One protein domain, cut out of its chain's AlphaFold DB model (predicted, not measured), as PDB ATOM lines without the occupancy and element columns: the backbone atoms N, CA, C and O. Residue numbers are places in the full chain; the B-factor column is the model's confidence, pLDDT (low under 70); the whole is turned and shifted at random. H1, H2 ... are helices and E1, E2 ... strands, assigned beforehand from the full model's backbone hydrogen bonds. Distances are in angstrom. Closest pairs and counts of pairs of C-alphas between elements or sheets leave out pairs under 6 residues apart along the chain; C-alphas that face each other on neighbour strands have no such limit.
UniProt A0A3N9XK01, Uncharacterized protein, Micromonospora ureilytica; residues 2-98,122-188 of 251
ATOM      1  N   ALA A   2      34.979   2.636  -5.626       80.25
ATOM      2  CA  ALA A   2      35.819   2.390  -4.440       80.25
ATOM      3  C   ALA A   2      37.269   2.925  -4.525       80.25
ATOM      4  O   ALA A   2      37.666   3.724  -3.686       80.25
ATOM      5  N   PHE A   3      38.027   2.591  -5.580       89.31
ATOM      6  CA  PHE A   3      39.428   3.032  -5.729       89.31
ATOM      7  C   PHE A   3      39.611   4.564  -5.687       89.31
ATOM      8  O   PHE A   3      40.492   5.073  -5.002       89.31
ATOM      9  N   GLY A   4      38.737   5.318  -6.364       92.00
ATOM     10  CA  GLY A   4      38.787   6.785  -6.376       92.00
ATOM     11  C   GLY A   4      38.555   7.416  -5.000       92.00
ATOM     12  O   GLY A   4      39.185   8.421  -4.672       92.00
ATOM     13  N   ARG A   5      37.716   6.791  -4.161       92.31
ATOM     14  CA  ARG A   5      37.483   7.238  -2.778       92.31
ATOM     15  C   ARG A   5      38.741   7.124  -1.926       92.31
ATOM     16  O   ARG A   5      38.975   8.008  -1.111       92.31
ATOM     17  N   VAL A   6      39.561   6.096  -2.153       94.75
ATOM     18  CA  VAL A   6      40.858   5.946  -1.479       94.75
ATOM     19  C   VAL A   6      41.806   7.071  -1.892       94.75
ATOM     20  O   VAL A   6      42.336   7.758  -1.023       94.75
ATOM     21  N   LEU A   7      41.945   7.342  -3.198       95.88
ATOM     22  CA  LEU A   7      42.776   8.454  -3.689       95.88
ATOM     23  C   LEU A   7      42.337   9.797  -3.087       95.88
ATOM     24  O   LEU A   7      43.163  10.573  -2.608       95.88
ATOM     25  N   GLN A   8      41.025  10.046  -3.061       95.62
ATOM     26  CA  GLN A   8      40.452  11.255  -2.477       95.62
ATOM     27  C   GLN A   8      40.736  11.360  -0.973       95.62
ATOM     28  O   GLN A   8      41.069  12.446  -0.495       95.62
ATOM     29  N   ALA A   9      40.579  10.260  -0.233       94.56
ATOM     30  CA  ALA A   9      40.819  10.197   1.205       94.56
ATOM     31  C   ALA A   9      42.280  10.511   1.537       94.56
ATOM     32  O   ALA A   9      42.539  11.400   2.348       94.56
ATOM     33  N   VAL A  10      43.221   9.850   0.857       95.75
ATOM     34  CA  VAL A  10      44.661  10.078   1.041       95.75
ATOM     35  C   VAL A  10      45.025  11.516   0.700       95.75
ATOM     36  O   VAL A  10      45.649  12.199   1.505       95.75
ATOM     37  N   ARG A  11      44.576  12.024  -0.455       96.12
ATOM     38  CA  ARG A  11      44.855  13.407  -0.858       96.12
ATOM     39  C   ARG A  11      44.398  14.411   0.202       96.12
ATOM     40  O   ARG A  11      45.137  15.342   0.523       96.12
ATOM     41  N   LYS A  12      43.181  14.238   0.728       93.75
ATOM     42  CA  LYS A  12      42.632  15.104   1.780       93.75
ATOM     43  C   LYS A  12      43.436  15.010   3.073       93.75
ATOM     44  O   LYS A  12      43.709  16.047   3.663       93.75
ATOM     45  N   HIS A  13      43.835  13.807   3.481       92.06
ATOM     46  CA  HIS A  13      44.673  13.604   4.664       92.06
ATOM     47  C   HIS A  13      46.038  14.298   4.530       92.06
ATOM     48  O   HIS A  13      46.489  14.958   5.459       92.06
ATOM     49  N   LEU A  14      46.640  14.257   3.338       92.56
ATOM     50  CA  LEU A  14      47.877  14.979   3.021       92.56
ATOM     51  C   LEU A  14      47.682  16.492   2.833       92.56
ATOM     52  O   LEU A  14      48.629  17.190   2.481       92.56
ATOM     53  N   SER A  15      46.464  17.017   3.014       92.38
ATOM     54  CA  SER A  15      46.127  18.430   2.792       92.38
ATOM     55  C   SER A  15      46.472  18.950   1.384       92.38
ATOM     56  O   SER A  15      46.632  20.152   1.180       92.38
ATOM     57  N   LYS A  16      46.542  18.054   0.390       95.19
ATOM     58  CA  LYS A  16      46.793  18.391  -1.020       95.19
ATOM     59  C   LYS A  16      45.483  18.752  -1.723       95.19
ATOM     60  O   LYS A  16      44.432  18.138  -1.503       95.19
ATOM     61  N   ASN A  17      45.517  19.723  -2.626       95.75
ATOM     62  CA  ASN A  17      44.404  20.013  -3.527       95.75
ATOM     63  C   ASN A  17      44.519  19.171  -4.824       95.75
ATOM     64  O   ASN A  17      45.522  18.505  -5.080       95.75
ATOM     65  N   GLN A  18      43.469  19.144  -5.651       96.81
ATOM     66  CA  GLN A  18      43.477  18.353  -6.895       96.81
ATOM     67  C   GLN A  18      44.454  18.897  -7.955       96.81
ATOM     68  O   GLN A  18      44.894  18.134  -8.814       96.81
ATOM     69  N   ALA A  19      44.792  20.189  -7.913       96.31
ATOM     70  CA  ALA A  19      45.771  20.797  -8.810       96.31
ATOM     71  C   ALA A  19      47.203  20.369  -8.468       96.31
ATOM     72  O   ALA A  19      47.973  20.116  -9.390       96.31
ATOM     73  N   ASP A  20      47.525  20.190  -7.184       96.25
ATOM     74  CA  ASP A  20      48.822  19.668  -6.741       96.25
ATOM     75  C   ASP A  20      49.057  18.279  -7.354       96.25
ATOM     76  O   ASP A  20      50.063  18.043  -8.030       96.25
ATOM     77  N   VAL A  21      48.058  17.395  -7.238       96.44
ATOM     78  CA  VAL A  21      48.086  16.059  -7.850       96.44
ATOM     79  C   VAL A  21      48.191  16.158  -9.368       96.44
ATOM     80  O   VAL A  21      49.073  15.547  -9.957       96.44
ATOM     81  N   ALA A  22      47.343  16.962 -10.015       95.69
ATOM     82  CA  ALA A  22      47.335  17.104 -11.471       95.69
ATOM     83  C   ALA A  22      48.683  17.601 -12.033       95.69
ATOM     84  O   ALA A  22      49.116  17.165 -13.101       95.69
ATOM     85  N   SER A  23      49.347  18.495 -11.294       95.62
ATOM     86  CA  SER A  23      50.636  19.084 -11.659       95.62
ATOM     87  C   SER A  23      51.826  18.138 -11.502       95.62
ATOM     88  O   SER A  23      52.857  18.390 -12.121       95.62
ATOM     89  N   SER A  24      51.663  17.061 -10.726       94.12
ATOM     90  CA  SER A  24      52.701  16.061 -10.447       94.12
ATOM     91  C   SER A  24      52.881  15.039 -11.578       94.12
ATOM     92  O   SER A  24      53.835  14.270 -11.564       94.12
ATOM     93  N   PHE A  25      51.972  15.012 -12.558       93.69
ATOM     94  CA  PHE A  25      52.053  14.120 -13.717       93.69
ATOM     95  C   PHE A  25      52.871  14.741 -14.856       93.69
ATOM     96  O   PHE A  25      52.823  15.953 -15.075       93.69
ATOM     97  N   ASP A  26      53.530  13.885 -15.641       89.56
ATOM     98  CA  ASP A  26      54.168  14.248 -16.907       89.56
ATOM     99  C   ASP A  26      53.694  13.310 -18.042       89.56
ATOM    100  O   ASP A  26      53.985  12.112 -18.001       89.56
ATOM    101  N   PRO A  27      52.920  13.797 -19.035       90.00
ATOM    102  CA  PRO A  27      52.372  15.150 -19.143       90.00
ATOM    103  C   PRO A  27      51.329  15.447 -18.051       90.00
ATOM    104  O   PRO A  27      50.624  14.552 -17.580       90.00
ATOM    105  N   LYS A  28      51.193  16.731 -17.688       92.06
ATOM    106  CA  LYS A  28      50.255  17.182 -16.646       92.06
ATOM    107  C   LYS A  28      48.822  16.753 -16.944       92.06
ATOM    108  O   LYS A  28      48.325  16.909 -18.061       92.06
ATOM    109  N   LEU A  29      48.130  16.278 -15.911       92.25
ATOM    110  CA  LEU A  29      46.697  16.018 -15.983       92.25
ATOM    111  C   LEU A  29      45.908  17.317 -15.791       92.25
ATOM    112  O   LEU A  29      46.407  18.314 -15.273       92.25
ATOM    113  N   SER A  30      44.637  17.307 -16.186       95.44
ATOM    114  CA  SER A  30      43.712  18.369 -15.795       95.44
ATOM    115  C   SER A  30      43.142  18.099 -14.400       95.44
ATOM    116  O   SER A  30      42.931  16.949 -14.012       95.44
ATOM    117  N   VAL A  31      42.801  19.161 -13.666       96.25
ATOM    118  CA  VAL A  31      42.089  19.055 -12.376       96.25
ATOM    119  C   VAL A  31      40.785  18.262 -12.528       96.25
ATOM    120  O   VAL A  31      40.447  17.431 -11.688       96.25
ATOM    121  N   ALA A  32      40.082  18.445 -13.651       94.50
ATOM    122  CA  ALA A  32      38.878  17.687 -13.972       94.50
ATOM    123  C   ALA A  32      39.150  16.179 -14.106       94.50
ATOM    124  O   ALA A  32      38.330  15.374 -13.667       94.50
ATOM    125  N   ALA A  33      40.294  15.776 -14.672       92.25
ATOM    126  CA  ALA A  33      40.671  14.367 -14.763       92.25
ATOM    127  C   ALA A  33      40.891  13.747 -13.376       92.25
ATOM    128  O   ALA A  33      40.388  12.652 -13.124       92.25
ATOM    129  N   VAL A  34      41.556  14.470 -12.467       94.44
ATOM    130  CA  VAL A  34      41.734  14.045 -11.067       94.44
ATOM    131  C   VAL A  34      40.383  13.922 -10.357       94.44
ATOM    132  O   VAL A  34      40.083  12.891  -9.762       94.44
ATOM    133  N   SER A  35      39.509  14.919 -10.504       93.44
ATOM    134  CA  SER A  35      38.162  14.896  -9.918       93.44
ATOM    135  C   SER A  35      37.298  13.732 -10.427       93.44
ATOM    136  O   SER A  35      36.613  13.055  -9.652       93.44
ATOM    137  N   MET A  36      37.358  13.428 -11.727       91.00
ATOM    138  CA  MET A  36      36.652  12.279 -12.302       91.00
ATOM    139  C   MET A  36      37.221  10.933 -11.830       91.00
ATOM    140  O   MET A  36      36.458   9.976 -11.678       91.00
ATOM    141  N   ALA A  37      38.531  10.845 -11.592       90.81
ATOM    142  CA  ALA A  37      39.151   9.651 -11.028       90.81
ATOM    143  C   ALA A  37      38.720   9.436  -9.568       90.81
ATOM    144  O   ALA A  37      38.269   8.344  -9.226       90.81
ATOM    145  N   GLU A  38      38.767  10.486  -8.742       92.88
ATOM    146  CA  GLU A  38      38.370  10.466  -7.326       92.88
ATOM    147  C   GLU A  38      36.885  10.152  -7.115       92.88
ATOM    148  O   GLU A  38      36.519   9.368  -6.240       92.88
ATOM    149  N   SER A  39      36.013  10.725  -7.946       86.94
ATOM    150  CA  SER A  39      34.575  10.422  -7.913       86.94
ATOM    151  C   SER A  39      34.253   9.010  -8.400       86.94
ATOM    152  O   SER A  39      33.160   8.518  -8.148       86.94
ATOM    153  N   GLY A  40      35.188   8.345  -9.085       82.44
ATOM    154  CA  GLY A  40      34.973   7.039  -9.696       82.44
ATOM    155  C   GLY A  40      34.200   7.081 -11.017       82.44
ATOM    156  O   GLY A  40      33.914   6.009 -11.549       82.44
ATOM    157  N   ASN A  41      33.913   8.272 -11.557       83.25
ATOM    158  CA  ASN A  41      33.292   8.459 -12.874       83.25
ATOM    159  C   ASN A  41      34.225   8.025 -14.012       83.25
ATOM    160  O   ASN A  41      33.788   7.465 -15.015       83.25
ATOM    161  N   ARG A  42      35.530   8.275 -13.857       83.31
ATOM    162  CA  ARG A  42      36.565   7.854 -14.805       83.31
ATOM    163  C   ARG A  42      37.778   7.321 -14.039       83.31
ATOM    164  O   ARG A  42      38.785   8.021 -13.944       83.31
ATOM    165  N   PRO A  43      37.686   6.108 -13.464       83.38
ATOM    166  CA  PRO A  43      38.785   5.533 -12.702       83.38
ATOM    167  C   PRO A  43      40.022   5.329 -13.597       83.38
ATOM    168  O   PRO A  43      39.871   5.163 -14.816       83.38
ATOM    169  N   PRO A  44      41.238   5.322 -13.019       83.69
ATOM    170  CA  PRO A  44      42.459   4.994 -13.749       83.69
ATOM    171  C   PRO A  44      42.336   3.654 -14.479       83.69
ATOM    172  O   PRO A  44      41.879   2.667 -13.903       83.69
ATOM    173  N   LYS A  45      42.721   3.638 -15.760       83.25
ATOM    174  CA  LYS A  45      42.603   2.464 -16.645       83.25
ATOM    175  C   LYS A  45      43.937   1.786 -16.952       83.25
ATOM    176  O   LYS A  45      43.943   0.747 -17.599       83.25
ATOM    177  N   THR A  46      45.049   2.391 -16.555       85.81
ATOM    178  CA  THR A  46      46.393   1.904 -16.867       85.81
ATOM    179  C   THR A  46      47.266   1.968 -15.626       85.81
ATOM    180  O   THR A  46      47.124   2.884 -14.814       85.81
ATOM    181  N   GLU A  47      48.205   1.031 -15.517       88.12
ATOM    182  CA  GLU A  47      49.169   1.010 -14.417       88.12
ATOM    183  C   GLU A  47      50.003   2.290 -14.375       88.12
ATOM    184  O   GLU A  47      50.194   2.843 -13.305       88.12
ATOM    185  N   ALA A  48      50.416   2.830 -15.527       89.25
ATOM    186  CA  ALA A  48      51.185   4.075 -15.585       89.25
ATOM    187  C   ALA A  48      50.467   5.253 -14.901       89.25
ATOM    188  O   ALA A  48      51.091   6.031 -14.187       89.25
ATOM    189  N   ILE A  49      49.142   5.363 -15.069       90.38
ATOM    190  CA  ILE A  49      48.364   6.409 -14.394       90.38
ATOM    191  C   ILE A  49      48.280   6.133 -12.890       90.38
ATOM    192  O   ILE A  49      48.369   7.069 -12.103       90.38
ATOM    193  N   VAL A  50      48.133   4.870 -12.479       93.56
ATOM    194  CA  VAL A  50      48.120   4.483 -11.059       93.56
ATOM    195  C   VAL A  50      49.468   4.769 -10.391       93.56
ATOM    196  O   VAL A  50      49.482   5.382  -9.331       93.56
ATOM    197  N   ARG A  51      50.587   4.425 -11.040       93.38
ATOM    198  CA  ARG A  51      51.950   4.750 -10.585       93.38
ATOM    199  C   ARG A  51      52.143   6.267 -10.459       93.38
ATOM    200  O   ARG A  51      52.639   6.749  -9.449       93.38
ATOM    201  N   GLY A  52      51.618   7.045 -11.412       95.31
ATOM    202  CA  GLY A  52      51.587   8.508 -11.306       95.31
ATOM    203  C   GLY A  52      50.803   9.024 -10.088       95.31
ATOM    204  O   GLY A  52      51.244   9.963  -9.429       95.31
ATOM    205  N   TYR A  53      49.676   8.391  -9.736       96.62
ATOM    206  CA  TYR A  53      48.952   8.715  -8.500       96.62
ATOM    207  C   TYR A  53      49.737   8.328  -7.247       96.62
ATOM    208  O   TYR A  53      49.702   9.092  -6.286       96.62
ATOM    209  N   ALA A  54      50.438   7.190  -7.253       96.06
ATOM    210  CA  ALA A  54      51.288   6.783  -6.137       96.06
ATOM    211  C   ALA A  54      52.375   7.830  -5.874       96.06
ATOM    212  O   ALA A  54      52.477   8.332  -4.760       96.06
ATOM    213  N   ALA A  55      53.086   8.255  -6.923       95.25
ATOM    214  CA  ALA A  55      54.095   9.305  -6.827       95.25
ATOM    215  C   ALA A  55      53.506  10.641  -6.335       95.25
ATOM    216  O   ALA A  55      54.034  11.251  -5.408       95.25
ATOM    217  N   ALA A  56      52.378  11.085  -6.901       96.12
ATOM    218  CA  ALA A  56      51.740  12.349  -6.518       96.12
ATOM    219  C   ALA A  56      51.231  12.363  -5.061       96.12
ATOM    220  O   ALA A  56      51.171  13.420  -4.419       96.12
ATOM    221  N   LEU A  57      50.842  11.196  -4.544       96.00
ATOM    222  CA  LEU A  57      50.301  11.007  -3.199       96.00
ATOM    223  C   LEU A  57      51.312  10.412  -2.212       96.00
ATOM    224  O   LEU A  57      50.916  10.120  -1.093       96.00
ATOM    225  N   GLU A  58      52.585  10.277  -2.594       94.44
ATOM    226  CA  GLU A  58      53.649   9.733  -1.732       94.44
ATOM    227  C   GLU A  58      53.291   8.352  -1.145       94.44
ATOM    228  O   GLU A  58      53.560   8.057   0.016       94.44
ATOM    229  N   LEU A  59      52.646   7.507  -1.955       95.00
ATOM    230  CA  LEU A  59      52.254   6.147  -1.585       95.00
ATOM    231  C   LEU A  59      53.232   5.113  -2.145       95.00
ATOM    232  O   LEU A  59      53.858   5.334  -3.182       95.00
ATOM    233  N   ASP A  60      53.282   3.947  -1.500       93.69
ATOM    234  CA  ASP A  60      53.945   2.768  -2.056       93.69
ATOM    235  C   ASP A  60      53.286   2.363  -3.385       93.69
ATOM    236  O   ASP A  60      52.081   2.097  -3.469       93.69
ATOM    237  N   GLU A  61      54.092   2.370  -4.444       93.00
ATOM    238  CA  GLU A  61      53.632   2.203  -5.818       93.00
ATOM    239  C   GLU A  61      53.060   0.805  -6.073       93.00
ATOM    240  O   GLU A  61      52.007   0.664  -6.707       93.00
ATOM    241  N   ASP A  62      53.719  -0.221  -5.537       90.94
ATOM    242  CA  ASP A  62      53.311  -1.609  -5.715       90.94
ATOM    243  C   ASP A  62      52.049  -1.921  -4.898       90.94
ATOM    244  O   ASP A  62      51.120  -2.539  -5.419       90.94
ATOM    245  N   ALA A  63      51.930  -1.400  -3.673       91.88
ATOM    246  CA  ALA A  63      50.722  -1.527  -2.861       91.88
ATOM    247  C   ALA A  63      49.511  -0.828  -3.499       91.88
ATOM    248  O   ALA A  63      48.408  -1.385  -3.499       91.88
ATOM    249  N   LEU A  64      49.689   0.363  -4.086       93.94
ATOM    250  CA  LEU A  64      48.588   1.049  -4.769       93.94
ATOM    251  C   LEU A  64      48.149   0.296  -6.035       93.94
ATOM    252  O   LEU A  64      46.956   0.264  -6.357       93.94
ATOM    253  N   LEU A  65      49.085  -0.338  -6.747       90.50
ATOM    254  CA  LEU A  65      48.764  -1.209  -7.879       90.50
ATOM    255  C   LEU A  65      48.047  -2.482  -7.449       90.50
ATOM    256  O   LEU A  65      47.073  -2.865  -8.097       90.50
ATOM    257  N   ASP A  66      48.490  -3.120  -6.372       90.69
ATOM    258  CA  ASP A  66      47.806  -4.274  -5.791       90.69
ATOM    259  C   ASP A  66      46.372  -3.913  -5.406       90.69
ATOM    260  O   ASP A  66      45.438  -4.642  -5.741       90.69
ATOM    261  N   LEU A  67      46.170  -2.735  -4.805       92.06
ATOM    262  CA  LEU A  67      44.840  -2.220  -4.499       92.06
ATOM    263  C   LEU A  67      44.020  -1.999  -5.773       92.06
ATOM    264  O   LEU A  67      42.851  -2.375  -5.830       92.06
ATOM    265  N   TRP A  68      44.603  -1.394  -6.808       90.12
ATOM    266  CA  TRP A  68      43.920  -1.159  -8.081       90.12
ATOM    267  C   TRP A  68      43.483  -2.467  -8.755       90.12
ATOM    268  O   TRP A  68      42.380  -2.540  -9.306       90.12
ATOM    269  N   TRP A  69      44.311  -3.508  -8.681       85.88
ATOM    270  CA  TRP A  69      43.988  -4.847  -9.168       85.88
ATOM    271  C   TRP A  69      42.917  -5.529  -8.304       85.88
ATOM    272  O   TRP A  69      41.939  -6.044  -8.855       85.88
ATOM    273  N   ALA A  70      43.010  -5.436  -6.976       87.00
ATOM    274  CA  ALA A  70      41.991  -5.930  -6.043       87.00
ATOM    275  C   ALA A  70      40.631  -5.281  -6.284       87.00
ATOM    276  O   ALA A  70      39.611  -5.967  -6.346       87.00
ATOM    277  N   MET A  71      40.623  -3.978  -6.570       85.69
ATOM    278  CA  MET A  71      39.413  -3.228  -6.900       85.69
ATOM    279  C   MET A  71      38.764  -3.638  -8.231       85.69
ATOM    280  O   MET A  71      37.617  -3.276  -8.494       85.69
ATOM    281  N   GLN A  72      39.484  -4.392  -9.064       79.25
ATOM    282  CA  GLN A  72      39.010  -4.973 -10.321       79.25
ATOM    283  C   GLN A  72      38.725  -6.482 -10.214       79.25
ATOM    284  O   GLN A  72      38.366  -7.106 -11.214       79.25
ATOM    285  N   GLY A  73      38.860  -7.068  -9.020       75.00
ATOM    286  CA  GLY A  73      38.621  -8.489  -8.770       75.00
ATOM    287  C   GLY A  73      39.867  -9.376  -8.864       75.00
ATOM    288  O   GLY A  73      39.729 -10.582  -9.026       75.00
ATOM    289  N   MET A  74      41.081  -8.837  -8.772       77.69
ATOM    290  CA  MET A  74      42.314  -9.635  -8.687       77.69
ATOM    291  C   MET A  74      42.924  -9.521  -7.292       77.69
ATOM    292  O   MET A  74      43.325  -8.443  -6.884       77.69
ATOM    293  N   ALA A  75      43.047 -10.619  -6.561       75.56
ATOM    294  CA  ALA A  75      43.668 -10.625  -5.246       75.56
ATOM    295  C   ALA A  75      45.197 -10.640  -5.350       75.56
ATOM    296  O   ALA A  75      45.757 -11.496  -6.035       75.56
ATOM    297  N   ALA A  76      45.858  -9.721  -4.647       75.88
ATOM    298  CA  ALA A  76      47.298  -9.752  -4.424       75.88
ATOM    299  C   ALA A  76      47.586 -10.573  -3.162       75.88
ATOM    300  O   ALA A  76      47.138 -10.212  -2.073       75.88
ATOM    301  N   LEU A  77      48.293 -11.690  -3.313       70.62
ATOM    302  CA  LEU A  77      48.659 -12.577  -2.215       70.62
ATOM    303  C   LEU A  77      50.167 -12.647  -2.046       70.62
ATOM    304  O   LEU A  77      50.897 -12.847  -3.015       70.62
ATOM    305  N   GLU A  78      50.629 -12.577  -0.804       68.31
ATOM    306  CA  GLU A  78      52.015 -12.888  -0.474       68.31
ATOM    307  C   GLU A  78      52.236 -14.402  -0.566       68.31
ATOM    308  O   GLU A  78      51.731 -15.187   0.242       68.31
ATOM    309  N   SER A  79      53.001 -14.832  -1.568       65.00
ATOM    310  CA  SER A  79      53.408 -16.224  -1.695       65.00
ATOM    311  C   SER A  79      54.676 -16.453  -0.885       65.00
ATOM    312  O   SER A  79      55.768 -16.066  -1.298       65.00
ATOM    313  N   ARG A  80      54.550 -17.158   0.248       60.06
ATOM    314  CA  ARG A  80      55.718 -17.623   1.021       60.06
ATOM    315  C   ARG A  80      56.636 -18.535   0.207       60.06
ATOM    316  O   ARG A  80      57.823 -18.598   0.488       60.06
ATOM    317  N   ALA A  81      56.088 -19.254  -0.773       66.88
ATOM    318  CA  ALA A  81      56.847 -20.180  -1.608       66.88
ATOM    319  C   ALA A  81      57.707 -19.467  -2.659       66.88
ATOM    320  O   ALA A  81      58.692 -20.027  -3.125       66.88
ATOM    321  N   GLU A  82      57.325 -18.253  -3.049       54.19
ATOM    322  CA  GLU A  82      57.971 -17.520  -4.138       54.19
ATOM    323  C   GLU A  82      58.577 -16.184  -3.679       54.19
ATOM    324  O   GLU A  82      59.042 -15.424  -4.524       54.19
ATOM    325  N   GLU A  83      58.529 -15.889  -2.371       67.81
ATOM    326  CA  GLU A  83      58.950 -14.619  -1.746       67.81
ATOM    327  C   GLU A  83      58.475 -13.374  -2.520       67.81
ATOM    328  O   GLU A  83      59.143 -12.344  -2.575       67.81
ATOM    329  N   ARG A  84      57.304 -13.473  -3.159       67.25
ATOM    330  CA  ARG A  84      56.753 -12.434  -4.033       67.25
ATOM    331  C   ARG A  84      55.242 -12.355  -3.916       67.25
ATOM    332  O   ARG A  84      54.575 -13.310  -3.511       67.25
ATOM    333  N   VAL A  85      54.704 -11.219  -4.342       71.50
ATOM    334  CA  VAL A  85      53.262 -11.026  -4.483       71.50
ATOM    335  C   VAL A  85      52.787 -11.695  -5.775       71.50
ATOM    336  O   VAL A  85      53.264 -11.383  -6.867       71.50
ATOM    337  N   VAL A  86      51.837 -12.620  -5.653       73.94
ATOM    338  CA  VAL A  86      51.169 -13.286  -6.776       73.94
ATOM    339  C   VAL A  86      49.764 -12.720  -6.913       73.94
ATOM    340  O   VAL A  86      49.028 -12.600  -5.935       73.94
ATOM    341  N   LYS A  87      49.378 -12.381  -8.145       72.81
ATOM    342  CA  LYS A  87      48.022 -11.924  -8.460       72.81
ATOM    343  C   LYS A  87      47.187 -13.112  -8.918       72.81
ATOM    344  O   LYS A  87      47.506 -13.723  -9.935       72.81
ATOM    345  N   GLN A  88      46.106 -13.408  -8.205       72.50
ATOM    346  CA  GLN A  88      45.172 -14.477  -8.558       72.50
ATOM    347  C   GLN A  88      43.727 -13.989  -8.552       72.50
ATOM    348  O   GLN A  88      43.398 -12.961  -7.960       72.50
ATOM    349  N   TRP A  89      42.831 -14.727  -9.204       73.00
ATOM    350  CA  TRP A  89      41.413 -14.399  -9.140       73.00
ATOM    351  C   TRP A  89      40.880 -14.650  -7.726       73.00
ATOM    352  O   TRP A  89      41.036 -15.729  -7.163       73.00
ATOM    353  N   TRP A  90      40.190 -13.654  -7.172       72.12
ATOM    354  CA  TRP A  90      39.619 -13.684  -5.819       72.12
ATOM    355  C   TRP A  90      38.686 -14.884  -5.540       72.12
ATOM    356  O   TRP A  90      38.491 -15.249  -4.388       72.12
ATOM    357  N   ARG A  91      38.122 -15.526  -6.576       65.06
ATOM    358  CA  ARG A  91      37.221 -16.692  -6.449       65.06
ATOM    359  C   ARG A  91      37.893 -17.933  -5.873       65.06
ATOM    360  O   ARG A  91      37.209 -18.816  -5.370       65.06
ATOM    361  N   GLU A  92      39.212 -18.008  -5.980       70.19
ATOM    362  CA  GLU A  92      40.005 -19.117  -5.451       70.19
ATOM    363  C   GLU A  92      40.397 -18.880  -3.985       70.19
ATOM    364  O   GLU A  92      40.975 -19.756  -3.342       70.19
ATOM    365  N   LEU A  93      40.064 -17.705  -3.437       74.75
ATOM    366  CA  LEU A  93      40.326 -17.383  -2.047       74.75
ATOM    367  C   LEU A  93      39.345 -18.092  -1.128       74.75
ATOM    368  O   LEU A  93      38.130 -18.090  -1.334       74.75
ATOM    369  N   ARG A  94      39.898 -18.621  -0.044       77.00
ATOM    370  CA  ARG A  94      39.125 -18.958   1.143       77.00
ATOM    371  C   ARG A  94      39.194 -17.782   2.115       77.00
ATOM    372  O   ARG A  94      40.243 -17.136   2.168       77.00
ATOM    373  N   PRO A  95      38.113 -17.489   2.851       77.06
ATOM    374  CA  PRO A  95      38.171 -16.480   3.896       77.06
ATOM    375  C   PRO A  95      39.178 -16.897   4.975       77.06
ATOM    376  O   PRO A  95      39.382 -18.089   5.214       77.06
ATOM    377  N   GLY A  96      39.828 -15.917   5.604       80.38
ATOM    378  CA  GLY A  96      40.606 -16.163   6.814       80.38
ATOM    379  C   GLY A  96      39.697 -16.460   8.009       80.38
ATOM    380  O   GLY A  96      38.479 -16.322   7.928       80.38
ATOM    381  N   PHE A  97      40.290 -16.827   9.147       83.00
ATOM    382  CA  PHE A  97      39.535 -17.164  10.361       83.00
ATOM    383  C   PHE A  97      38.588 -16.036  10.820       83.00
ATOM    384  O   PHE A  97      37.431 -16.294  11.149       83.00
ATOM    385  N   ASP A  98      39.052 -14.783  10.795       84.56
ATOM    386  CA  ASP A  98      38.239 -13.626  11.194       84.56
ATOM    387  C   ASP A  98      37.076 -13.383  10.218       84.56
ATOM    388  O   ASP A  98      35.932 -13.197  10.639       84.56
ATOM    389  N   ALA A 122      23.078 -12.909   3.677       83.25
ATOM    390  CA  ALA A 122      24.398 -12.443   4.078       83.25
ATOM    391  C   ALA A 122      25.321 -12.235   2.865       83.25
ATOM    392  O   ALA A 122      25.130 -12.880   1.827       83.25
ATOM    393  N   PRO A 123      26.354 -11.381   2.987       83.81
ATOM    394  CA  PRO A 123      27.411 -11.312   1.988       83.81
ATOM    395  C   PRO A 123      28.102 -12.668   1.803       83.81
ATOM    396  O   PRO A 123      28.205 -13.460   2.736       83.81
ATOM    397  N   SER A 124      28.595 -12.943   0.593       82.38
ATOM    398  CA  SER A 124      29.257 -14.221   0.301       82.38
ATOM    399  C   SER A 124      30.618 -14.350   0.994       82.38
ATOM    400  O   SER A 124      31.332 -13.357   1.137       82.38
ATOM    401  N   ALA A 125      31.030 -15.582   1.306       83.12
ATOM    402  CA  ALA A 125      32.361 -15.899   1.835       83.12
ATOM    403  C   ALA A 125      33.498 -15.272   1.007       83.12
ATOM    404  O   ALA A 125      34.430 -14.681   1.544       83.12
ATOM    405  N   ALA A 126      33.385 -15.333  -0.319       80.94
ATOM    406  CA  ALA A 126      34.392 -14.783  -1.211       80.94
ATOM    407  C   ALA A 126      34.451 -13.237  -1.157       80.94
ATOM    408  O   ALA A 126      35.515 -12.662  -1.375       80.94
ATOM    409  N   LEU A 127      33.347 -12.554  -0.812       84.62
ATOM    410  CA  LEU A 127      33.350 -11.101  -0.603       84.62
ATOM    411  C   LEU A 127      34.089 -10.725   0.687       84.62
ATOM    412  O   LEU A 127      34.836  -9.751   0.685       84.62
ATOM    413  N   PHE A 128      33.940 -11.515   1.754       88.50
ATOM    414  CA  PHE A 128      34.745 -11.347   2.967       88.50
ATOM    415  C   PHE A 128      36.231 -11.623   2.708       88.50
ATOM    416  O   PHE A 128      37.069 -10.815   3.086       88.50
ATOM    417  N   ALA A 129      36.562 -12.695   1.981       87.56
ATOM    418  CA  ALA A 129      37.949 -12.999   1.627       87.56
ATOM    419  C   ALA A 129      38.606 -11.876   0.798       87.56
ATOM    420  O   ALA A 129      39.767 -11.532   1.008       87.56
ATOM    421  N   LEU A 130      37.864 -11.271  -0.137       87.88
ATOM    422  CA  LEU A 130      38.351 -10.115  -0.889       87.88
ATOM    423  C   LEU A 130      38.478  -8.866  -0.005       87.88
ATOM    424  O   LEU A 130      39.434  -8.108  -0.166       87.88
ATOM    425  N   ALA A 131      37.545  -8.654   0.927       91.12
ATOM    426  CA  ALA A 131      37.617  -7.554   1.880       91.12
ATOM    427  C   ALA A 131      38.858  -7.663   2.776       91.12
ATOM    428  O   ALA A 131      39.556  -6.664   2.921       91.12
ATOM    429  N   ASP A 132      39.192  -8.857   3.276       90.88
ATOM    430  CA  ASP A 132      40.432  -9.116   4.025       90.88
ATOM    431  C   ASP A 132      41.669  -8.712   3.220       90.88
ATOM    432  O   ASP A 132      42.524  -7.974   3.710       90.88
ATOM    433  N   VAL A 133      41.749  -9.152   1.959       90.00
ATOM    434  CA  VAL A 133      42.875  -8.827   1.072       90.00
ATOM    435  C   VAL A 133      42.973  -7.318   0.851       90.00
ATOM    436  O   VAL A 133      44.050  -6.739   0.996       90.00
ATOM    437  N   ILE A 134      41.856  -6.656   0.540       92.38
ATOM    438  CA  ILE A 134      41.826  -5.204   0.342       92.38
ATOM    439  C   ILE A 134      42.238  -4.477   1.627       92.38
ATOM    440  O   ILE A 134      43.052  -3.556   1.566       92.38
ATOM    441  N   CYS A 135      41.717  -4.884   2.786       92.62
ATOM    442  CA  CYS A 135      42.081  -4.306   4.074       92.62
ATOM    443  C   CYS A 135      43.569  -4.498   4.378       92.62
ATOM    444  O   CYS A 135      44.217  -3.532   4.770       92.62
ATOM    445  N   GLY A 136      44.136  -5.678   4.123       91.12
ATOM    446  CA  GLY A 136      45.569  -5.937   4.282       91.12
ATOM    447  C   GLY A 136      46.436  -5.028   3.406       91.12
ATOM    448  O   GLY A 136      47.386  -4.417   3.900       91.12
ATOM    449  N   ILE A 137      46.071  -4.858   2.129       92.75
ATOM    450  CA  ILE A 137      46.765  -3.935   1.215       92.75
ATOM    451  C   ILE A 137      46.674  -2.493   1.730       92.75
ATOM    452  O   ILE A 137      47.681  -1.789   1.766       92.75
ATOM    453  N   LEU A 138      45.486  -2.052   2.152       94.69
ATOM    454  CA  LEU A 138      45.263  -0.698   2.667       94.69
ATOM    455  C   LEU A 138      46.057  -0.435   3.952       94.69
ATOM    456  O   LEU A 138      46.648   0.632   4.068       94.69
ATOM    457  N   VAL A 139      46.114  -1.390   4.886       93.38
ATOM    458  CA  VAL A 139      46.912  -1.272   6.119       93.38
ATOM    459  C   VAL A 139      48.394  -1.114   5.787       93.38
ATOM    460  O   VAL A 139      49.038  -0.201   6.300       93.38
ATOM    461  N   ARG A 140      48.924  -1.949   4.883       90.62
ATOM    462  CA  ARG A 140      50.323  -1.860   4.433       90.62
ATOM    463  C   ARG A 140      50.625  -0.524   3.750       90.62
ATOM    464  O   ARG A 140      51.679   0.049   3.985       90.62
ATOM    465  N   MET A 141      49.710  -0.043   2.908       93.50
ATOM    466  CA  MET A 141      49.895   1.172   2.112       93.50
ATOM    467  C   MET A 141      49.768   2.461   2.936       93.50
ATOM    468  O   MET A 141      50.472   3.428   2.662       93.50
ATOM    469  N   LEU A 142      48.835   2.506   3.891       93.31
ATOM    470  CA  LEU A 142      48.469   3.729   4.611       93.31
ATOM    471  C   LEU A 142      49.226   3.905   5.937       93.31
ATOM    472  O   LEU A 142      49.366   5.032   6.408       93.31
ATOM    473  N   GLY A 143      49.734   2.817   6.523       88.38
ATOM    474  CA  GLY A 143      50.512   2.852   7.760       88.38
ATOM    475  C   GLY A 143      49.681   3.127   9.019       88.38
ATOM    476  O   GLY A 143      48.452   3.079   9.017       88.38
ATOM    477  N   GLU A 144      50.373   3.400  10.127       88.81
ATOM    478  CA  GLU A 144      49.790   3.437  11.480       88.81
ATOM    479  C   GLU A 144      48.863   4.631  11.745       88.81
ATOM    480  O   GLU A 144      48.012   4.564  12.632       88.81
ATOM    481  N   SER A 145      48.979   5.715  10.970       89.38
ATOM    482  CA  SER A 145      48.092   6.883  11.089       89.38
ATOM    483  C   SER A 145      46.672   6.617  10.576       89.38
ATOM    484  O   SER A 145      45.794   7.479  10.695       89.38
ATOM    485  N   TRP A 146      46.433   5.422  10.025       93.88
ATOM    486  CA  TRP A 146      45.149   4.987   9.509       93.88
ATOM    487  C   TRP A 146      44.634   3.754  10.234       93.88
ATOM    488  O   TRP A 146      45.352   2.802  10.534       93.88
ATOM    489  N   LYS A 147      43.320   3.736  10.437       94.94
ATOM    490  CA  LYS A 147      42.578   2.562  10.868       94.94
ATOM    491  C   LYS A 147      41.688   2.092   9.730       94.94
ATOM    492  O   LYS A 147      40.786   2.809   9.292       94.94
ATOM    493  N   VAL A 148      41.937   0.868   9.284       94.56
ATOM    494  CA  VAL A 148      41.177   0.191   8.231       94.56
ATOM    495  C   VAL A 148      40.362  -0.925   8.867       94.56
ATOM    496  O   VAL A 148      40.887  -1.719   9.643       94.56
ATOM    497  N   ARG A 149      39.070  -0.985   8.555       93.31
ATOM    498  CA  ARG A 149      38.184  -2.077   8.977       93.31
ATOM    499  C   ARG A 149      37.092  -2.288   7.943       93.31
ATOM    500  O   ARG A 149      36.861  -1.406   7.119       93.31
ATOM    501  N   TYR A 150      36.382  -3.403   8.020       93.44
ATOM    502  CA  TYR A 150      35.164  -3.595   7.246       93.44
ATOM    503  C   TYR A 150      33.972  -3.928   8.145       93.44
ATOM    504  O   TYR A 150      34.125  -4.341   9.296       93.44
ATOM    505  N   LYS A 151      32.767  -3.732   7.612       92.00
ATOM    506  CA  LYS A 151      31.498  -4.086   8.242       92.00
ATOM    507  C   LYS A 151      30.572  -4.727   7.216       92.00
ATOM    508  O   LYS A 151      30.399  -4.202   6.120       92.00
ATOM    509  N   ALA A 152      29.951  -5.840   7.589       90.31
ATOM    510  CA  ALA A 152      28.945  -6.497   6.769       90.31
ATOM    511  C   ALA A 152      27.562  -5.856   6.943       90.31
ATOM    512  O   ALA A 152      27.125  -5.569   8.061       90.31
ATOM    513  N   GLU A 153      26.855  -5.700   5.831       88.44
ATOM    514  CA  GLU A 153      25.446  -5.333   5.774       88.44
ATOM    515  C   GLU A 153      24.697  -6.432   5.022       88.44
ATOM    516  O   GLU A 153      25.050  -6.795   3.899       88.44
ATOM    517  N   ILE A 154      23.686  -7.009   5.674       83.44
ATOM    518  CA  ILE A 154      22.828  -8.023   5.058       83.44
ATOM    519  C   ILE A 154      21.912  -7.366   4.025       83.44
ATOM    520  O   ILE A 154      21.443  -6.246   4.228       83.44
ATOM    521  N   GLY A 155      21.667  -8.078   2.933       76.50
ATOM    522  CA  GLY A 155      20.862  -7.604   1.818       76.50
ATOM    523  C   GLY A 155      19.450  -8.174   1.809       76.50
ATOM    524  O   GLY A 155      19.141  -9.107   2.548       76.50
ATOM    525  N   LEU A 156      18.629  -7.622   0.923       73.06
ATOM    526  CA  LEU A 156      17.273  -8.036   0.585       73.06
ATOM    527  C   LEU A 156      17.258  -8.626  -0.825       73.06
ATOM    528  O   LEU A 156      17.842  -8.061  -1.751       73.06
ATOM    529  N   ARG A 157      16.605  -9.776  -0.998       59.66
ATOM    530  CA  ARG A 157      16.521 -10.463  -2.297       59.66
ATOM    531  C   ARG A 157      15.457  -9.884  -3.234       59.66
ATOM    532  O   ARG A 157      15.475 -10.224  -4.416       59.66
ATOM    533  N   GLU A 158      14.542  -9.050  -2.734       54.47
ATOM    534  CA  GLU A 158      13.410  -8.563  -3.527       54.47
ATOM    535  C   GLU A 158      13.786  -7.485  -4.569       54.47
ATOM    536  O   GLU A 158      14.674  -6.660  -4.329       54.47
ATOM    537  N   PRO A 159      13.106  -7.460  -5.736       46.66
ATOM    538  CA  PRO A 159      13.534  -6.681  -6.902       46.66
ATOM    539  C   PRO A 159      13.311  -5.165  -6.793       46.66
ATOM    540  O   PRO A 159      13.939  -4.417  -7.540       46.66
ATOM    541  N   SER A 160      12.408  -4.707  -5.918       51.19
ATOM    542  CA  SER A 160      11.984  -3.300  -5.837       51.19
ATOM    543  C   SER A 160      12.881  -2.425  -4.963       51.19
ATOM    544  O   SER A 160      13.058  -1.256  -5.295       51.19
ATOM    545  N   ASP A 161      13.487  -2.984  -3.907       50.56
ATOM    546  CA  ASP A 161      14.276  -2.209  -2.933       50.56
ATOM    547  C   ASP A 161      15.792  -2.476  -2.982       50.56
ATOM    548  O   ASP A 161      16.563  -1.692  -2.437       50.56
ATOM    549  N   GLY A 162      16.260  -3.516  -3.687       51.75
ATOM    550  CA  GLY A 162      17.623  -3.582  -4.244       51.75
ATOM    551  C   GLY A 162      18.815  -3.456  -3.277       51.75
ATOM    552  O   GLY A 162      19.931  -3.196  -3.737       51.75
ATOM    553  N   TYR A 163      18.631  -3.635  -1.966       62.31
ATOM    554  CA  TYR A 163      19.734  -3.605  -1.002       62.31
ATOM    555  C   TYR A 163      20.562  -4.881  -1.134       62.31
ATOM    556  O   TYR A 163      20.246  -5.910  -0.543       62.31
ATOM    557  N   LEU A 164      21.618  -4.841  -1.942       71.56
ATOM    558  CA  LEU A 164      22.549  -5.959  -2.044       71.56
ATOM    559  C   LEU A 164      23.275  -6.160  -0.715       71.56
ATOM    560  O   LEU A 164      23.588  -5.195  -0.020       71.56
ATOM    561  N   ALA A 165      23.559  -7.416  -0.368       79.50
ATOM    562  CA  ALA A 165      24.404  -7.690   0.782       79.50
ATOM    563  C   ALA A 165      25.827  -7.222   0.458       79.50
ATOM    564  O   ALA A 165      26.426  -7.679  -0.518       79.50
ATOM    565  N   VAL A 166      26.364  -6.312   1.263       86.69
ATOM    566  CA  VAL A 166      27.656  -5.667   1.007       86.69
ATOM    567  C   VAL A 166      28.589  -5.821   2.196       86.69
ATOM    568  O   VAL A 166      28.172  -5.958   3.343       86.69
ATOM    569  N   VAL A 167      29.885  -5.772   1.913       88.69
ATOM    570  CA  VAL A 167      30.918  -5.567   2.929       88.69
ATOM    571  C   VAL A 167      31.465  -4.164   2.710       88.69
ATOM    572  O   VAL A 167      32.104  -3.913   1.696       88.69
ATOM    573  N   ASN A 168      31.177  -3.230   3.612       92.62
ATOM    574  CA  ASN A 168      31.651  -1.851   3.528       92.62
ATOM    575  C   ASN A 168      33.009  -1.725   4.211       92.62
ATOM    576  O   ASN A 168      33.149  -2.076   5.377       92.62
ATOM    577  N   ILE A 169      33.997  -1.208   3.487       94.81
ATOM    578  CA  ILE A 169      35.339  -0.926   3.989       94.81
ATOM    579  C   ILE A 169      35.376   0.529   4.442       94.81
ATOM    580  O   ILE A 169      35.001   1.439   3.701       94.81
ATOM    581  N   GLU A 170      35.830   0.738   5.671       95.94
ATOM    582  CA  GLU A 170      35.937   2.030   6.329       95.94
ATOM    583  C   GLU A 170      37.410   2.408   6.488       95.94
ATOM    584  O   GLU A 170      38.213   1.645   7.034       95.94
ATOM    585  N   LEU A 171      37.742   3.614   6.033       95.25
ATOM    586  CA  LEU A 171      39.039   4.246   6.209       95.25
ATOM    587  C   LEU A 171      38.899   5.397   7.190       95.25
ATOM    588  O   LEU A 171      38.202   6.376   6.908       95.25
ATOM    589  N   GLN A 172      39.592   5.295   8.314       94.25
ATOM    590  CA  GLN A 172      39.685   6.368   9.292       94.25
ATOM    591  C   GLN A 172      41.130   6.830   9.390       94.25
ATOM    592  O   GLN A 172      42.026   5.993   9.417       94.25
ATOM    593  N   ALA A 173      41.355   8.137   9.448       92.12
ATOM    594  CA  ALA A 173      42.689   8.706   9.596       92.12
ATOM    595  C   ALA A 173      42.768   9.564  10.852       92.12
ATOM    596  O   ALA A 173      41.777  10.157  11.284       92.12
ATOM    597  N   GLN A 174      43.959   9.643  11.427       88.81
ATOM    598  CA  GLN A 174      44.252  10.528  12.544       88.81
ATOM    599  C   GLN A 174      44.355  11.976  12.043       88.81
ATOM    600  O   GLN A 174      45.181  12.280  11.186       88.81
ATOM    601  N   VAL A 175      43.507  12.876  12.551       78.38
ATOM    602  CA  VAL A 175      43.446  14.284  12.087       78.38
ATOM    603  C   VAL A 175      43.942  15.263  13.156       78.38
ATOM    604  O   VAL A 175      44.535  16.288  12.835       78.38
ATOM    605  N   SER A 176      43.753  14.942  14.440       68.06
ATOM    606  CA  SER A 176      44.308  15.710  15.564       68.06
ATOM    607  C   SER A 176      44.321  14.877  16.856       68.06
ATOM    608  O   SER A 176      43.340  14.195  17.163       68.06
ATOM    609  N   GLY A 177      45.416  14.906  17.627       71.88
ATOM    610  CA  GLY A 177      45.559  14.070  18.835       71.88
ATOM    611  C   GLY A 177      45.321  12.577  18.549       71.88
ATOM    612  O   GLY A 177      45.695  12.104  17.486       71.88
ATOM    613  N   GLU A 178      44.665  11.845  19.455       67.69
ATOM    614  CA  GLU A 178      44.262  10.430  19.279       67.69
ATOM    615  C   GLU A 178      42.911  10.254  18.542       67.69
ATOM    616  O   GLU A 178      42.352   9.156  18.508       67.69
ATOM    617  N   SER A 179      42.340  11.325  17.969       83.19
ATOM    618  CA  SER A 179      41.025  11.259  17.315       83.19
ATOM    619  C   SER A 179      41.119  10.759  15.869       83.19
ATOM    620  O   SER A 179      41.919  11.251  15.069       83.19
ATOM    621  N   LEU A 180      40.276   9.774  15.545       88.44
ATOM    622  CA  LEU A 180      40.141   9.197  14.209       88.44
ATOM    623  C   LEU A 180      38.898   9.768  13.519       88.44
ATOM    624  O   LEU A 180      37.788   9.651  14.040       88.44
ATOM    625  N   GLU A 181      39.079  10.344  12.333       91.56
ATOM    626  CA  GLU A 181      37.991  10.834  11.484       91.56
ATOM    627  C   GLU A 181      37.728   9.856  10.336       91.56
ATOM    628  O   GLU A 181      38.657   9.308   9.743       91.56
ATOM    629  N   MET A 182      36.454   9.641  10.000       93.25
ATOM    630  CA  MET A 182      36.064   8.843   8.840       93.25
ATOM    631  C   MET A 182      36.414   9.578   7.541       93.25
ATOM    632  O   MET A 182      35.747  10.538   7.164       93.25
ATOM    633  N   MET A 183      37.409   9.077   6.814       93.06
ATOM    634  CA  MET A 183      37.871   9.677   5.561       93.06
ATOM    635  C   MET A 183      37.108   9.150   4.349       93.06
ATOM    636  O   MET A 183      36.819   9.896   3.410       93.06
ATOM    637  N   ALA A 184      36.792   7.854   4.352       92.94
ATOM    638  CA  ALA A 184      36.016   7.217   3.301       92.94
ATOM    639  C   ALA A 184      35.318   5.955   3.810       92.94
ATOM    640  O   ALA A 184      35.851   5.215   4.630       92.94
ATOM    641  N   SER A 185      34.146   5.689   3.240       93.25
ATOM    642  CA  SER A 185      33.489   4.391   3.299       93.25
ATOM    643  C   SER A 185      33.086   3.991   1.885       93.25
ATOM    644  O   SER A 185      32.621   4.829   1.100       93.25
ATOM    645  N   PHE A 186      33.333   2.737   1.525       91.19
ATOM    646  CA  PHE A 186      32.966   2.204   0.221       91.19
ATOM    647  C   PHE A 186      32.690   0.704   0.291       91.19
ATOM    648  O   PHE A 186      33.348  -0.031   1.021       91.19
ATOM    649  N   ALA A 187      31.748   0.242  -0.527       88.88
ATOM    650  CA  ALA A 187      31.479  -1.179  -0.675       88.88
ATOM    651  C   ALA A 187      32.685  -1.893  -1.302       88.88
ATOM    652  O   ALA A 187      33.243  -1.433  -2.308       88.88
ATOM    653  N   CYS A 188      33.051  -3.034  -0.721       88.44
ATOM    654  CA  CYS A 188      33.931  -4.017  -1.328       88.44
ATOM    655  C   CYS A 188      33.367  -4.347  -2.716       88.44
ATOM    656  O   CYS A 188      32.166  -4.615  -2.837       88.44
TER     657      CYS A 188
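AT A GLANCE: This is residues 2 to 98 and 122 to 188 of the 251 residues of an uncharacterized protein of Micromonospora ureilytica (UniProt A0A3N9XK01). A strongly twisted wall of three strands, E3, E4 and E5, has H1 and H6 over one face and its other face bare. Farther from the wall, beyond these two helices, H2, H3, H4 and H5 make a row of contacts from H3 on H1 round to H5 on H6, and the small hairpin E1 and E2 packs through E1 on H5 and H6. The 164 printed residues hold six named helices and five named strands in the order H1 H2 H3 H4 H5 E1 E2 H6 E3 E4 E5; both sheets, E3 - E4 - E5 and E1 - E2, are antiparallel, and the class is mixed. The whole is compact, with a radius of gyration of the C-alphas of 16.5 A and spans of 45 by 44 by 36 A.

HOW THE PARTS SIT: Start with H1, residues 2 to 13: it is on the sheet of E3, residues 146 to 153, E4, residues 166 to 176, and E5, residues 179 to 187, at a height over the sheet of 9.1 A. H3, residues 31 to 39, touches residues 3 to 8 of H1 at a steep tilt of 62 degrees, the closest C-alphas being those of Gly 4 and Glu 38, 3.8 A apart. H2, residues 18 to 23, touches H3, closest at C-alphas 19 and 31, 5.4 A. H4, residues 47 to 56, touches H5, residues 61 to 70, closest at C-alphas 54 and 61, 5.2 A. H5 touches H6, residues 125 to 142, at a shallow tilt of 17 degrees, opposite ways, closest at C-alphas 63 and 141, 5.7 A. In the hairpin of E1, residues 74 to 79, and E2, residues 84 to 89, look for N 75 and O 88, 2.8 A apart. H6 is on the three-stranded sheet, on the same face as H1: two layers, helices on one face of a sheet. E3, E4 and E5 form a meander, each strand the antiparallel neighbour of the one before; N 147 and O 172, 2.8 A, and N 169 and O 186, 2.8 A, are within hydrogen-bond range. In each of the six helices every O i to N i+4 pair is within range.

IN THESE COORDINATES: Find C-alpha 2 at (35.819, 2.390, -4.440); from there H1 runs 16.9 A. H6, 25.5 A long, begins at C-alpha 125, (32.361, -15.899, 1.835). E4 spans 30.8 A, and E5, 23.9 A, ends at C-alpha 187, (31.479, -1.179, -0.675).

THE WHOLE: The C-alphas farthest apart, those of Asp 26 and Glu 158, are 48.6 A apart. Residues 99 to 121 are not printed, and C-alphas 98 and 122 are 15.6 A apart across the cut. The link E3 to E4 is long. Confidence is under 70 at residues 78 to 84, 91, 157 to 163, 176 and 178.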